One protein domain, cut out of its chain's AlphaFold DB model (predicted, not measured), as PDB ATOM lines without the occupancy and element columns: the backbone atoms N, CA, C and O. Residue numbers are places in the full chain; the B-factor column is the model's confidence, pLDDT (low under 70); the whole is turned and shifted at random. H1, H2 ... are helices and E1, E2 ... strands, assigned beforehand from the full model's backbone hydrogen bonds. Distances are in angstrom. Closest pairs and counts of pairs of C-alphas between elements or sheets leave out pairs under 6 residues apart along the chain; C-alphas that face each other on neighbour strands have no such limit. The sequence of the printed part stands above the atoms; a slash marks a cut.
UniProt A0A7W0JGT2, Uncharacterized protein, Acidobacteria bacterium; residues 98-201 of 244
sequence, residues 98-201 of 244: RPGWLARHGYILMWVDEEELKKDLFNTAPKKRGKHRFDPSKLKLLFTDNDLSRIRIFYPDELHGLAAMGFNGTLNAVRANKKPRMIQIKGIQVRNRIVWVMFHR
ATOM      1  N   ARG A  98      30.114 -64.536 -11.982       91.88
ATOM      2  CA  ARG A  98      31.580 -64.597 -12.039       91.88
ATOM      3  C   ARG A  98      32.082 -63.663 -13.146       91.88
ATOM      4  O   ARG A  98      31.503 -63.721 -14.234       91.88
ATOM      5  N   PRO A  99      33.173 -62.907 -12.932       92.88
ATOM      6  CA  PRO A  99      33.793 -62.060 -13.958       92.88
ATOM      7  C   PRO A  99      34.023 -62.781 -15.285       92.88
ATOM      8  O   PRO A  99      33.525 -62.363 -16.324       92.88
ATOM      9  N   GLY A 100      34.633 -63.970 -15.234       93.19
ATOM     10  CA  GLY A 100      34.874 -64.767 -16.439       93.19
ATOM     11  C   GLY A 100      33.598 -65.193 -17.179       93.19
ATOM     12  O   GLY A 100      33.628 -65.368 -18.394       93.19
ATOM     13  N   TRP A 101      32.454 -65.347 -16.495       94.00
ATOM     14  CA  TRP A 101      31.182 -65.605 -17.184       94.00
ATOM     15  C   TRP A 101      30.706 -64.362 -17.939       94.00
ATOM     16  O   TRP A 101      30.322 -64.486 -19.098       94.00
ATOM     17  N   LEU A 102      30.768 -63.184 -17.314       93.06
ATOM     18  CA  LEU A 102      30.405 -61.912 -17.941       93.06
ATOM     19  C   LEU A 102      31.283 -61.628 -19.169       93.06
ATOM     20  O   LEU A 102      30.742 -61.398 -20.252       93.06
ATOM     21  N   ALA A 103      32.606 -61.766 -19.030       92.38
ATOM     22  CA  ALA A 103      33.572 -61.568 -20.109       92.38
ATOM     23  C   ALA A 103      33.306 -62.499 -21.306       92.38
ATOM     24  O   ALA A 103      33.104 -62.032 -22.426       92.38
ATOM     25  N   ARG A 104      33.155 -63.817 -21.073       92.44
ATOM     26  CA  ARG A 104      32.819 -64.794 -22.137       92.44
ATOM     27  C   ARG A 104      31.503 -64.495 -22.861       92.44
ATOM     28  O   ARG A 104      31.292 -64.927 -23.993       92.44
ATOM     29  N   HIS A 105      30.583 -63.798 -22.200       91.75
ATOM     30  CA  HIS A 105      29.284 -63.439 -22.763       91.75
ATOM     31  C   HIS A 105      29.237 -62.015 -23.335       91.75
ATOM     32  O   HIS A 105      28.155 -61.598 -23.764       91.75
ATOM     33  N   GLY A 106      30.378 -61.317 -23.388       90.50
ATOM     34  CA  GLY A 106      30.525 -59.984 -23.971       90.50
ATOM     35  C   GLY A 106      29.821 -58.894 -23.171       90.50
ATOM     36  O   GLY A 106      29.261 -57.980 -23.770       90.50
ATOM     37  N   TYR A 107      29.753 -59.046 -21.847       94.12
ATOM     38  CA  TYR A 107      29.199 -58.027 -20.963       94.12
ATOM     39  C   TYR A 107      30.256 -57.000 -20.572       94.12
ATOM     40  O   TYR A 107      31.390 -57.356 -20.269       94.12
ATOM     41  N   ILE A 108      29.822 -55.750 -20.507       92.31
ATOM     42  CA  ILE A 108      30.504 -54.629 -19.876       92.31
ATOM     43  C   ILE A 108      29.637 -54.197 -18.694       92.31
ATOM     44  O   ILE A 108      28.413 -54.355 -18.723       92.31
ATOM     45  N   LEU A 109      30.260 -53.713 -17.630       92.00
ATOM     46  CA  LEU A 109      29.563 -53.272 -16.433       92.00
ATOM     47  C   LEU A 109      29.378 -51.764 -16.455       92.00
ATOM     48  O   LEU A 109      30.219 -51.019 -16.936       92.00
ATOM     49  N   MET A 110      28.250 -51.340 -15.918       90.81
ATOM     50  CA  MET A 110      27.798 -49.970 -15.916       90.81
ATOM     51  C   MET A 110      27.251 -49.662 -14.532       90.81
ATOM     52  O   MET A 110      26.304 -50.306 -14.071       90.81
ATOM     53  N   TRP A 111      27.835 -48.676 -13.874       87.38
ATOM     54  CA  TRP A 111      27.290 -48.109 -12.654       87.38
ATOM     55  C   TRP A 111      26.777 -46.708 -12.936       87.38
ATOM     56  O   TRP A 111      27.413 -45.941 -13.660       87.38
ATOM     57  N   VAL A 112      25.624 -46.404 -12.357       81.12
ATOM     58  CA  VAL A 112      25.027 -45.074 -12.371       81.12
ATOM     59  C   VAL A 112      24.956 -44.636 -10.919       81.12
ATOM     60  O   VAL A 112      24.486 -45.409 -10.080       81.12
ATOM     61  N   ASP A 113      25.438 -43.434 -10.627       76.88
ATOM     62  CA  ASP A 113      25.301 -42.855  -9.296       76.88
ATOM     63  C   ASP A 113      23.814 -42.561  -9.031       76.88
ATOM     64  O   ASP A 113      23.208 -41.664  -9.625       76.88
ATOM     65  N   GLU A 114      23.192 -43.391  -8.191       72.88
ATOM     66  CA  GLU A 114      21.762 -43.309  -7.893       72.88
ATOM     67  C   GLU A 114      21.406 -42.023  -7.134       72.88
ATOM     68  O   GLU A 114      20.303 -41.507  -7.318       72.88
ATOM     69  N   GLU A 115      22.312 -41.478  -6.313       74.62
ATOM     70  CA  GLU A 115      22.062 -40.256  -5.538       74.62
ATOM     71  C   GLU A 115      22.091 -39.021  -6.441       74.62
ATOM     72  O   GLU A 115      21.212 -38.157  -6.350       74.62
ATOM     73  N   GLU A 116      23.042 -38.968  -7.372       71.94
ATOM     74  CA  GLU A 116      23.117 -37.899  -8.369       71.94
ATOM     75  C   GLU A 116      21.924 -37.951  -9.337       71.94
ATOM     76  O   GLU A 116      21.235 -36.945  -9.531       71.94
ATOM     77  N   LEU A 117      21.577 -39.144  -9.842       72.81
ATOM     78  CA  LEU A 117      20.400 -39.336 -10.695       72.81
ATOM     79  C   LEU A 117      19.104 -38.938  -9.977       72.81
ATOM     80  O   LEU A 117      18.228 -38.297 -10.559       72.81
ATOM     81  N   LYS A 118      18.962 -39.310  -8.702       76.00
ATOM     82  CA  LYS A 118      17.796 -38.968  -7.887       76.00
ATOM     83  C   LYS A 118      17.696 -37.461  -7.672       76.00
ATOM     84  O   LYS A 118      16.608 -36.908  -7.834       76.00
ATOM     85  N   LYS A 119      18.805 -36.790  -7.349       78.56
ATOM     86  CA  LYS A 119      18.868 -35.327  -7.208       78.56
ATOM     87  C   LYS A 119      18.413 -34.631  -8.492       78.56
ATOM     88  O   LYS A 119      17.580 -33.728  -8.433       78.56
ATOM     89  N   ASP A 120      18.869 -35.106  -9.643       74.06
ATOM     90  CA  ASP A 120      18.485 -34.553 -10.939       74.06
ATOM     91  C   ASP A 120      17.025 -34.824 -11.297       74.06
ATOM     92  O   ASP A 120      16.310 -33.913 -11.719       74.06
ATOM     93  N   LEU A 121      16.522 -36.033 -11.038       76.12
ATOM     94  CA  LEU A 121      15.099 -36.335 -11.191       76.12
ATOM     95  C   LEU A 121      14.239 -35.413 -10.316       76.12
ATOM     96  O   LEU A 121      13.230 -34.888 -10.792       76.12
ATOM     97  N   PHE A 122      14.654 -35.128  -9.077       80.44
ATOM     98  CA  PHE A 122      13.974 -34.147  -8.227       80.44
ATOM     99  C   PHE A 122      14.052 -32.716  -8.780       80.44
ATOM    100  O   PHE A 122      13.064 -31.985  -8.688       80.44
ATOM    101  N   ASN A 123      15.157 -32.333  -9.426       77.75
ATOM    102  CA  ASN A 123      15.282 -31.044 -10.120       77.75
ATOM    103  C   ASN A 123      14.335 -30.934 -11.329       77.75
ATOM    104  O   ASN A 123      13.799 -29.856 -11.605       77.75
ATOM    105  N   THR A 124      14.073 -32.049 -12.023       79.50
ATOM    106  CA  THR A 124      13.058 -32.110 -13.094       79.50
ATOM    107  C   THR A 124      11.623 -32.146 -12.566       79.50
ATOM    108  O   THR A 124      10.686 -31.915 -13.330       79.50
ATOM    109  N   ALA A 125      11.428 -32.389 -11.265       80.44
ATOM    110  CA  ALA A 125      10.123 -32.487 -10.620       80.44
ATOM    111  C   ALA A 125       9.946 -31.457  -9.485       80.44
ATOM    112  O   ALA A 125       9.750 -31.843  -8.325       80.44
ATOM    113  N   PRO A 126       9.976 -30.140  -9.771       77.50
ATOM    114  CA  PRO A 126       9.844 -29.117  -8.740       77.50
ATOM    115  C   PRO A 126       8.500 -29.223  -8.009       77.50
ATOM    116  O   PRO A 126       7.449 -29.530  -8.586       77.50
ATOM    117  N   LYS A 127       8.521 -28.937  -6.706       79.62
ATOM    118  CA  LYS A 127       7.329 -28.989  -5.856       79.62
ATOM    119  C   LYS A 127       6.422 -27.794  -6.176       79.62
ATOM    120  O   LYS A 127       6.744 -26.657  -5.849       79.62
ATOM    121  N   LYS A 128       5.264 -28.042  -6.796       74.88
ATOM    122  CA  LYS A 128       4.223 -27.032  -7.060       74.88
ATOM    123  C   LYS A 128       2.971 -27.372  -6.253       74.88
ATOM    124  O   LYS A 128       2.394 -28.444  -6.422       74.88
ATOM    125  N   ARG A 129       2.533 -26.451  -5.381       78.12
ATOM    126  CA  ARG A 129       1.369 -26.636  -4.480       78.12
ATOM    127  C   ARG A 129       1.458 -27.927  -3.648       78.12
ATOM    128  O   ARG A 129       0.530 -28.729  -3.620       78.12
ATOM    129  N   GLY A 130       2.617 -28.169  -3.036       78.69
ATOM    130  CA  GLY A 130       2.841 -29.325  -2.159       78.69
ATOM    131  C   GLY A 130       3.058 -30.670  -2.864       78.69
ATOM    132  O   GLY A 130       3.457 -31.620  -2.199       78.69
ATOM    133  N   LYS A 131       2.876 -30.759  -4.190       70.38
ATOM    134  CA  LYS A 131       3.074 -31.987  -4.977       70.38
ATOM    135  C   LYS A 131       4.238 -31.823  -5.957       70.38
ATOM    136  O   LYS A 131       4.369 -30.773  -6.586       70.38
ATOM    137  N   HIS A 132       5.069 -32.853  -6.099       73.06
ATOM    138  CA  HIS A 132       6.068 -32.909  -7.169       73.06
ATOM    139  C   HIS A 132       5.350 -33.096  -8.509       73.06
ATOM    140  O   HIS A 132       4.456 -33.936  -8.623       73.06
ATOM    141  N   ARG A 133       5.693 -32.282  -9.509       78.38
ATOM    142  CA  ARG A 133       5.186 -32.424 -10.880       78.38
ATOM    143  C   ARG A 133       6.371 -32.430 -11.827       78.38
ATOM    144  O   ARG A 133       7.139 -31.472 -11.812       78.38
ATOM    145  N   PHE A 134       6.500 -33.485 -12.627       75.75
ATOM    146  CA  PHE A 134       7.528 -33.568 -13.659       75.75
ATOM    147  C   PHE A 134       7.325 -32.464 -14.698       75.75
ATOM    148  O   PHE A 134       6.209 -32.244 -15.169       75.75
ATOM    149  N   ASP A 135       8.408 -31.769 -15.028       79.62
ATOM    150  CA  ASP A 135       8.505 -30.831 -16.138       79.62
ATOM    151  C   ASP A 135       8.989 -31.605 -17.379       79.62
ATOM    152  O   ASP A 135      10.157 -32.006 -17.422       79.62
ATOM    153  N   PRO A 136       8.121 -31.858 -18.381       77.94
ATOM    154  CA  PRO A 136       8.466 -32.689 -19.534       77.94
ATOM    155  C   PRO A 136       9.662 -32.162 -20.332       77.94
ATOM    156  O   PRO A 136      10.440 -32.953 -20.864       77.94
ATOM    157  N   SER A 137       9.841 -30.840 -20.392       78.56
ATOM    158  CA  SER A 137      10.939 -30.212 -21.129       78.56
ATOM    159  C   SER A 137      12.272 -30.427 -20.417       78.56
ATOM    160  O   SER A 137      13.254 -30.799 -21.054       78.56
ATOM    161  N   LYS A 138      12.305 -30.277 -19.086       73.94
ATOM    162  CA  LYS A 138      13.510 -30.543 -18.281       73.94
ATOM    163  C   LYS A 138      13.854 -32.026 -18.215       73.94
ATOM    164  O   LYS A 138      15.026 -32.377 -18.244       73.94
ATOM    165  N   LEU A 139      12.839 -32.886 -18.148       75.25
ATOM    166  CA  LEU A 139      13.033 -34.330 -18.186       75.25
ATOM    167  C   LEU A 139      13.627 -34.766 -19.529       75.25
ATOM    168  O   LEU A 139      14.551 -35.567 -19.552       75.25
ATOM    169  N   LYS A 140      13.146 -34.205 -20.646       74.88
ATOM    170  CA  LYS A 140      13.727 -34.465 -21.967       74.88
ATOM    171  C   LYS A 140      15.185 -34.007 -22.033       74.88
ATOM    172  O   LYS A 140      16.009 -34.793 -22.480       74.88
ATOM    173  N   LEU A 141      15.490 -32.807 -21.523       71.69
ATOM    174  CA  LEU A 141      16.855 -32.267 -21.447       71.69
ATOM    175  C   LEU A 141      17.806 -33.187 -20.670       71.69
ATOM    176  O   LEU A 141      18.882 -33.496 -21.173       71.69
ATOM    177  N   LEU A 142      17.356 -33.714 -19.524       69.31
ATOM    178  CA  LEU A 142      18.107 -34.670 -18.703       69.31
ATOM    179  C   LEU A 142      18.535 -35.933 -19.475       69.31
ATOM    180  O   LEU A 142      19.558 -36.524 -19.151       69.31
ATOM    181  N   PHE A 143      17.754 -36.354 -20.475       66.69
ATOM    182  CA  PHE A 143      18.042 -37.541 -21.289       66.69
ATOM    183  C   PHE A 143      18.629 -37.227 -22.675       66.69
ATOM    184  O   PHE A 143      19.033 -38.155 -23.373       66.69
ATOM    185  N   THR A 144      18.659 -35.961 -23.103       65.94
ATOM    186  CA  THR A 144      19.321 -35.537 -24.354       65.94
ATOM    187  C   THR A 144      20.763 -35.100 -24.148       65.94
ATOM    188  O   THR A 144      21.560 -35.248 -25.075       65.94
ATOM    189  N   ASP A 145      21.118 -34.610 -22.958       57.88
ATOM    190  CA  ASP A 145      22.516 -34.392 -22.600       57.88
ATOM    191  C   ASP A 145      23.152 -35.761 -22.318       57.88
ATOM    192  O   ASP A 145      22.981 -36.344 -21.248       57.88
ATOM    193  N   ASN A 146      23.855 -36.309 -23.315       54.84
ATOM    194  CA  ASN A 146      24.672 -37.526 -23.213       54.84
ATOM    195  C   ASN A 146      25.899 -37.283 -22.314       54.84
ATOM    196  O   ASN A 146      27.045 -37.416 -22.746       54.84
ATOM    197  N   ASP A 147      25.674 -36.893 -21.065       61.69
ATOM    198  CA  ASP A 147      26.731 -36.711 -20.087       61.69
ATOM    199  C   ASP A 147      27.225 -38.082 -19.603       61.69
ATOM    200  O   ASP A 147      26.812 -38.625 -18.575       61.69
ATOM    201  N   LEU A 148      28.112 -38.669 -20.409       59.25
ATOM    202  CA  LEU A 148      28.748 -39.962 -20.161       59.25
ATOM    203  C   LEU A 148      29.594 -39.967 -18.877       59.25
ATOM    204  O   LEU A 148      29.938 -41.048 -18.403       59.25
ATOM    205  N   SER A 149      29.899 -38.805 -18.281       63.22
ATOM    206  CA  SER A 149      30.648 -38.722 -17.018       63.22
ATOM    207  C   SER A 149      29.896 -39.342 -15.829       63.22
ATOM    208  O   SER A 149      30.515 -39.802 -14.869       63.22
ATOM    209  N   ARG A 150      28.565 -39.445 -15.939       66.75
ATOM    210  CA  ARG A 150      27.652 -40.025 -14.936       66.75
ATOM    211  C   ARG A 150      27.640 -41.548 -14.937       66.75
ATOM    212  O   ARG A 150      27.092 -42.182 -14.035       66.75
ATOM    213  N   ILE A 151      28.192 -42.140 -15.991       72.56
ATOM    214  CA  ILE A 151      28.189 -43.573 -16.217       72.56
ATOM    215  C   ILE A 151      29.612 -44.073 -16.042       72.56
ATOM    216  O   ILE A 151      30.471 -43.880 -16.899       72.56
ATOM    217  N   ARG A 152      29.863 -44.781 -14.940       82.19
ATOM    218  CA  ARG A 152      31.142 -45.475 -14.777       82.19
ATOM    219  C   ARG A 152      31.062 -46.822 -15.463       82.19
ATOM    220  O   ARG A 152      30.229 -47.665 -15.116       82.19
ATOM    221  N   ILE A 153      31.923 -46.997 -16.453       86.38
ATOM    222  CA  ILE A 153      32.056 -48.237 -17.201       86.38
ATOM    223  C   ILE A 153      33.188 -49.044 -16.582       86.38
ATOM    224  O   ILE A 153      34.285 -48.525 -16.398       86.38
ATOM    225  N   PHE A 154      32.904 -50.308 -16.286       87.88
ATOM    226  CA  PHE A 154      33.866 -51.239 -15.716       87.88
ATOM    227  C   PHE A 154      34.007 -52.481 -16.596       87.88
ATOM    228  O   PHE A 154      33.035 -52.971 -17.192       87.88
ATOM    229  N   TYR A 155      35.210 -53.042 -16.634       90.56
ATOM    230  CA  TYR A 155      35.413 -54.377 -17.187       90.56
ATOM    231  C   TYR A 155      34.937 -55.438 -16.182       90.56
ATOM    232  O   TYR A 155      35.005 -55.222 -14.971       90.56
ATOM    233  N   PRO A 156      34.445 -56.608 -16.632       92.56
ATOM    234  CA  PRO A 156      33.978 -57.665 -15.732       92.56
ATOM    235  C   PRO A 156      34.945 -58.040 -14.602       92.56
ATOM    236  O   PRO A 156      34.518 -58.403 -13.507       92.56
ATOM    237  N   ASP A 157      36.236 -57.972 -14.889       91.00
ATOM    238  CA  ASP A 157      37.372 -58.332 -14.045       91.00
ATOM    239  C   ASP A 157      37.438 -57.439 -12.794       91.00
ATOM    240  O   ASP A 157      37.775 -57.891 -11.696       91.00
ATOM    241  N   GLU A 158      37.006 -56.185 -12.945       89.75
ATOM    242  CA  GLU A 158      37.027 -55.152 -11.911       89.75
ATOM    243  C   GLU A 158      36.014 -55.416 -10.794       89.75
ATOM    244  O   GLU A 158      36.125 -54.831  -9.720       89.75
ATOM    245  N   LEU A 159      35.092 -56.374 -10.958       90.62
ATOM    246  CA  LEU A 159      34.241 -56.854  -9.864       90.62
ATOM    247  C   LEU A 159      35.044 -57.327  -8.648       90.62
ATOM    248  O   LEU A 159      34.550 -57.234  -7.523       90.62
ATOM    249  N   HIS A 160      36.254 -57.856  -8.855       87.44
ATOM    250  CA  HIS A 160      37.144 -58.228  -7.756       87.44
ATOM    251  C   HIS A 160      37.680 -56.996  -7.022       87.44
ATOM    252  O   HIS A 160      37.665 -56.982  -5.793       87.44
ATOM    253  N   GLY A 161      38.088 -55.963  -7.765       85.56
ATOM    254  CA  GLY A 161      38.536 -54.687  -7.208       85.56
ATOM    255  C   GLY A 161      37.416 -53.975  -6.451       85.56
ATOM    256  O   GLY A 161      37.591 -53.623  -5.290       85.56
ATOM    257  N   LEU A 162      36.227 -53.879  -7.052       88.88
ATOM    258  CA  LEU A 162      35.037 -53.307  -6.416       88.88
ATOM    259  C   LEU A 162      34.669 -54.051  -5.124       88.88
ATOM    260  O   LEU A 162      34.414 -53.426  -4.096       88.88
ATOM    261  N   ALA A 163      34.705 -55.388  -5.139       88.69
ATOM    262  CA  ALA A 163      34.464 -56.190  -3.941       88.69
ATOM    263  C   ALA A 163      35.527 -55.961  -2.851       88.69
ATOM    264  O   ALA A 163      35.184 -55.924  -1.670       88.69
ATOM    265  N   ALA A 164      36.800 -55.805  -3.228       86.00
ATOM    266  CA  ALA A 164      37.890 -55.516  -2.294       86.00
ATOM    267  C   ALA A 164      37.780 -54.111  -1.680       86.00
ATOM    268  O   ALA A 164      38.120 -53.926  -0.516       86.00
ATOM    269  N   MET A 165      37.236 -53.148  -2.430       87.00
ATOM    270  CA  MET A 165      36.935 -51.790  -1.960       87.00
ATOM    271  C   MET A 165      35.676 -51.713  -1.081       87.00
ATOM    272  O   MET A 165      35.302 -50.632  -0.638       87.00
ATOM    273  N   GLY A 166      34.992 -52.836  -0.836       85.38
ATOM    274  CA  GLY A 166      33.767 -52.857  -0.039       85.38
ATOM    275  C   GLY A 166      32.517 -52.385  -0.791       85.38
ATOM    276  O   GLY A 166      31.468 -52.208  -0.175       85.38
ATOM    277  N   PHE A 167      32.580 -52.212  -2.115       86.56
ATOM    278  CA  PHE A 167      31.429 -51.775  -2.900       86.56
ATOM    279  C   PHE A 167      30.395 -52.904  -3.048       86.56
ATOM    280  O   PHE A 167      30.640 -53.922  -3.699       86.56
ATOM    281  N   ASN A 168      29.212 -52.708  -2.460       86.12
ATOM    282  CA  ASN A 168      28.088 -53.654  -2.450       86.12
ATOM    283  C   ASN A 168      26.835 -53.109  -3.172       86.12
ATOM    284  O   ASN A 168      25.716 -53.567  -2.936       86.12
ATOM    285  N   GLY A 169      27.022 -52.125  -4.054       86.56
ATOM    286  CA  GLY A 169      25.942 -51.498  -4.806       86.56
ATOM    287  C   GLY A 169      25.372 -52.367  -5.930       86.56
ATOM    288  O   GLY A 169      25.723 -53.539  -6.125       86.56
ATOM    289  N   THR A 170      24.469 -51.755  -6.691       89.75
ATOM    290  CA  THR A 170      23.855 -52.349  -7.877       89.75
ATOM    291  C   THR A 170      24.615 -51.917  -9.128       89.75
ATOM    292  O   THR A 170      24.882 -50.736  -9.317       89.75
ATOM    293  N   LEU A 171      24.941 -52.863 -10.007       91.38
ATOM    294  CA  LEU A 171      25.537 -52.604 -11.316       91.38
ATOM    295  C   LEU A 171      24.616 -53.138 -12.415       91.38
ATOM    296  O   LEU A 171      23.939 -54.157 -12.258       91.38
ATOM    297  N   ASN A 172      24.638 -52.489 -13.567       91.75
ATOM    298  CA  ASN A 172      24.016 -52.981 -14.787       91.75
ATOM    299  C   ASN A 172      25.095 -53.627 -15.655       91.75
ATOM    300  O   ASN A 172      26.090 -52.995 -15.978       91.75
ATOM    301  N   ALA A 173      24.919 -54.880 -16.064       92.06
ATOM    302  CA  ALA A 173      25.772 -55.500 -17.066       92.06
ATOM    303  C   ALA A 173      25.086 -55.430 -18.433       92.06
ATOM    304  O   ALA A 173      24.014 -56.012 -18.640       92.06
ATOM    305  N   VAL A 174      25.723 -54.741 -19.373       90.44
ATOM    306  CA  VAL A 174      25.242 -54.528 -20.739       90.44
ATOM    307  C   VAL A 174      26.055 -55.390 -21.689       90.44
ATOM    308  O   VAL A 174      27.280 -55.352 -21.707       90.44
ATOM    309  N   ARG A 175      25.371 -56.216 -22.474       90.44
ATOM    310  CA  ARG A 175      26.007 -57.050 -23.493       90.44
ATOM    311  C   ARG A 175      26.297 -56.216 -24.741       90.44
ATOM    312  O   ARG A 175      25.350 -55.817 -25.411       90.44
ATOM    313  N   ALA A 176      27.577 -56.029 -25.054       79.12
ATOM    314  CA  ALA A 176      28.050 -55.218 -26.177       79.12
ATOM    315  C   ALA A 176      28.201 -56.018 -27.487       79.12
ATOM    316  O   ALA A 176      27.833 -55.536 -28.550       79.12
ATOM    317  N   ASN A 177      28.673 -57.271 -27.419       74.50
ATOM    318  CA  ASN A 177      29.148 -57.998 -28.616       74.50
ATOM    319  C   ASN A 177      28.132 -58.987 -29.227       74.50
ATOM    320  O   ASN A 177      28.435 -59.694 -30.183       74.50
ATOM    321  N   LYS A 178      26.949 -59.136 -28.628       78.56
ATOM    322  CA  LYS A 178      25.916 -60.123 -29.008       78.56
ATOM    323  C   LYS A 178      24.541 -59.451 -28.942       78.56
ATOM    324  O   LYS A 178      24.463 -58.263 -28.660       78.56
ATOM    325  N   LYS A 179      23.450 -60.212 -29.125       83.69
ATOM    326  CA  LYS A 179      22.069 -59.709 -28.965       83.69
ATOM    327  C   LYS A 179      21.960 -58.801 -27.724       83.69
ATOM    328  O   LYS A 179      22.227 -59.316 -26.625       83.69
ATOM    329  N   PRO A 180      21.574 -57.518 -27.890       83.38
ATOM    330  CA  PRO A 180      21.522 -56.554 -26.803       83.38
ATOM    331  C   PRO A 180      20.734 -57.107 -25.625       83.38
ATOM    332  O   PRO A 180      19.606 -57.593 -25.759       83.38
ATOM    333  N   ARG A 181      21.374 -57.107 -24.460       86.19
ATOM    334  CA  ARG A 181      20.769 -57.585 -23.223       86.19
ATOM    335  C   ARG A 181      21.396 -56.865 -22.050       86.19
ATOM    336  O   ARG A 181      22.609 -56.917 -21.877       86.19
ATOM    337  N   MET A 182      20.541 -56.303 -21.212       87.50
ATOM    338  CA  MET A 182      20.914 -55.783 -19.908       87.50
ATOM    339  C   MET A 182      20.511 -56.791 -18.830       87.50
ATOM    340  O   MET A 182      19.460 -57.438 -18.926       87.50
ATOM    341  N   ILE A 183      21.375 -56.975 -17.839       89.25
ATOM    342  CA  ILE A 183      21.059 -57.674 -16.594       89.25
ATOM    343  C   ILE A 183      21.506 -56.810 -15.422       89.25
ATOM    344  O   ILE A 183      22.507 -56.111 -15.521       89.25
ATOM    345  N   GLN A 184      20.786 -56.887 -14.314       89.88
ATOM    346  CA  GLN A 184      21.171 -56.219 -13.081       89.88
ATOM    347  C   GLN A 184      21.940 -57.206 -12.201       89.88
ATOM    348  O   GLN A 184      21.520 -58.359 -12.039       89.88
ATOM    349  N   ILE A 185      23.069 -56.764 -11.659       92.12
ATOM    350  CA  ILE A 185      23.876 -57.516 -10.703       92.12
ATOM    351  C   ILE A 185      24.010 -56.705  -9.414       92.12
ATOM    352  O   ILE A 185      24.080 -55.482  -9.447       92.12
ATOM    353  N   LYS A 186      24.036 -57.380  -8.269       91.12
ATOM    354  CA  LYS A 186      24.126 -56.750  -6.951       91.12
ATOM    355  C   LYS A 186      25.271 -57.357  -6.156       91.12
ATOM    356  O   LYS A 186      25.453 -58.577  -6.179       91.12
ATOM    357  N   GLY A 187      26.030 -56.516  -5.464       90.38
ATOM    358  CA  GLY A 187      27.003 -56.965  -4.476       90.38
ATOM    359  C   GLY A 187      26.287 -57.296  -3.171       90.38
ATOM    360  O   GLY A 187      25.544 -56.479  -2.639       90.38
ATOM    361  N   ILE A 188      26.470 -58.504  -2.646       87.62
ATOM    362  CA  ILE A 188      25.920 -58.894  -1.343       87.62
ATOM    363  C   ILE A 188      27.071 -59.237  -0.410       87.62
ATOM    364  O   ILE A 188      27.910 -60.078  -0.739       87.62
ATOM    365  N   GLN A 189      27.087 -58.609   0.765       86.69
ATOM    366  CA  GLN A 189      28.010 -58.963   1.834       86.69
ATOM    367  C   GLN A 189      27.622 -60.331   2.406       86.69
ATOM    368  O   GLN A 189      26.531 -60.512   2.943       86.69
ATOM    369  N   VAL A 190      28.526 -61.299   2.302       83.44
ATOM    370  CA  VAL A 190      28.388 -62.630   2.891       83.44
ATOM    371  C   VAL A 190      29.591 -62.860   3.795       83.44
ATOM    372  O   VAL A 190      30.716 -63.047   3.323       83.44
ATOM    373  N   ARG A 191      29.355 -62.851   5.112       85.38
ATOM    374  CA  ARG A 191      30.417 -62.824   6.131       85.38
ATOM    375  C   ARG A 191      31.332 -61.613   5.885       85.38
ATOM    376  O   ARG A 191      30.850 -60.487   5.888       85.38
ATOM    377  N   ASN A 192      32.608 -61.845   5.579       85.94
ATOM    378  CA  ASN A 192      33.614 -60.801   5.352       85.94
ATOM    379  C   ASN A 192      33.956 -60.618   3.862       85.94
ATOM    380  O   ASN A 192      35.044 -60.149   3.536       85.94
ATOM    381  N   ARG A 193      33.092 -61.061   2.938       86.06
ATOM    382  CA  ARG A 193      33.344 -60.977   1.491       86.06
ATOM    383  C   ARG A 193      32.106 -60.526   0.732       86.06
ATOM    384  O   ARG A 193      31.001 -60.974   1.026       86.06
ATOM    385  N   ILE A 194      32.310 -59.730  -0.310       89.50
ATOM    386  CA  ILE A 194      31.251 -59.355  -1.245       89.50
ATOM    387  C   ILE A 194      31.144 -60.414  -2.341       89.50
ATOM    388  O   ILE A 194      32.135 -60.814  -2.958       89.50
ATOM    389  N   VAL A 195      29.923 -60.889  -2.577       89.38
ATOM    390  CA  VAL A 195      29.587 -61.834  -3.640       89.38
ATOM    391  C   VAL A 195      28.638 -61.164  -4.618       89.38
ATOM    392  O   VAL A 195      27.579 -60.669  -4.238       89.38
ATOM    393  N   TRP A 196      29.005 -61.199  -5.894       92.12
ATOM    394  CA  TRP A 196      28.179 -60.682  -6.975       92.12
ATOM    395  C   TRP A 196      27.093 -61.668  -7.354       92.12
ATOM    396  O   TRP A 196      27.360 -62.852  -7.595       92.12
ATOM    397  N   VAL A 197      25.865 -61.175  -7.429       90.69
ATOM    398  CA  VAL A 197      24.695 -61.988  -7.735       90.69
ATOM    399  C   VAL A 197      23.815 -61.331  -8.779       90.69
ATOM    400  O   VAL A 197      23.799 -60.114  -8.907       90.69
ATOM    401  N   MET A 198      23.053 -62.139  -9.505       89.19
ATOM    402  CA  MET A 198      21.967 -61.672 -10.361       89.19
ATOM    403  C   MET A 198      20.677 -62.390  -9.991       89.19
ATOM    404  O   MET A 198      20.693 -63.588  -9.688       89.19
ATOM    405  N   PHE A 199      19.559 -61.673 -10.072       80.06
ATOM    406  CA  PHE A 199      18.242 -62.288  -9.979       80.06
ATOM    407  C   PHE A 199      17.894 -62.977 -11.294       80.06
ATOM    408  O   PHE A 199      18.141 -62.469 -12.393       80.06
ATOM    409  N   HIS A 200      17.331 -64.174 -11.191       73.31
ATOM    410  CA  HIS A 200      16.860 -64.889 -12.359       73.31
ATOM    411  C   HIS A 200      15.667 -64.158 -12.996       73.31
ATOM    412  O   HIS A 200      14.822 -63.601 -12.310       73.31
ATOM    413  N   ARG A 201      15.509 -64.221 -14.326       69.31
ATOM    414  CA  ARG A 201      14.318 -63.639 -14.988       69.31
ATOM    415  C   ARG A 201      12.993 -64.243 -14.502       69.31
ATOM    416  O   ARG A 201      11.958 -63.606 -14.622       69.31
TER     417      ARG A 201
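This is residues 98 to 201 of the 244 residues of an uncharacterized protein of Acidobacteria bacterium (UniProt A0A7W0JGT2). A strongly twisted five-stranded sheet curls round helix H4, with H1 on the same face, and the hairpin of helices H2 and H3 forms an arm reaching away. The 104 printed residues hold four named helices and five named strands, in order H1 E1 H2 H3 E2 H4 E3 E4 E5; the sheet, E2 E1 E3 E4 E5, is antiparallel. The class is mixed, with two layers, helices on one face of a sheet. The whole is loose, with radius of gyration of the C-alphas 16.8 A and spans 50 by 35 by 28 A.

Strand E1, residues 107 to 112, has neighbours E2, residues 151 to 154, and E3, residues 170 to 175; N 109 and O 154, 2.9 A, and N 110 and O 172, 2.7 A, are within hydrogen-bond range. E3, E4, residues 182 to 190, and E5, residues 193 to 199, form a meander, hairpin after hairpin, with N 171 to O 185 and N 190 to O 193 each 2.8 A. The sheet curls round H4, residues 156 to 164; the closest C-alphas of H4 and E5, Ala 163 and Ile 194, are 5.3 A apart. E2, H4 and E3 make a split strand-helix-strand unit, E1 between its strands, with a right-handed crossover. H1, residues 99 to 104, touches H4, opposite ways at a shallow tilt of 5 degrees; their closest C-alphas, Pro 99 and Pro 156, are 4.7 A apart. H2, residues 114 to 124, and H3, residues 136 to 144, are not on the sheet; this hairpin touches, closest at C-alphas 124 and 138, 5.4 A. Every O i to N i+4 pair is within hydrogen-bond range in H1, H2 and H3, and 3 of 5 in H4.

H1 begins at C-alpha 99 (33.793, -62.060, -13.958) and E5 ends at C-alpha 199 (18.242, -62.288, -9.979). E4 is 25.0 A long, E5 19.0 A, H2 15.1 A.

The printed part has no cut; the H2 to H3 link is long, 11 residues. Residues 142 to 150 and 201 have pLDDT under 70.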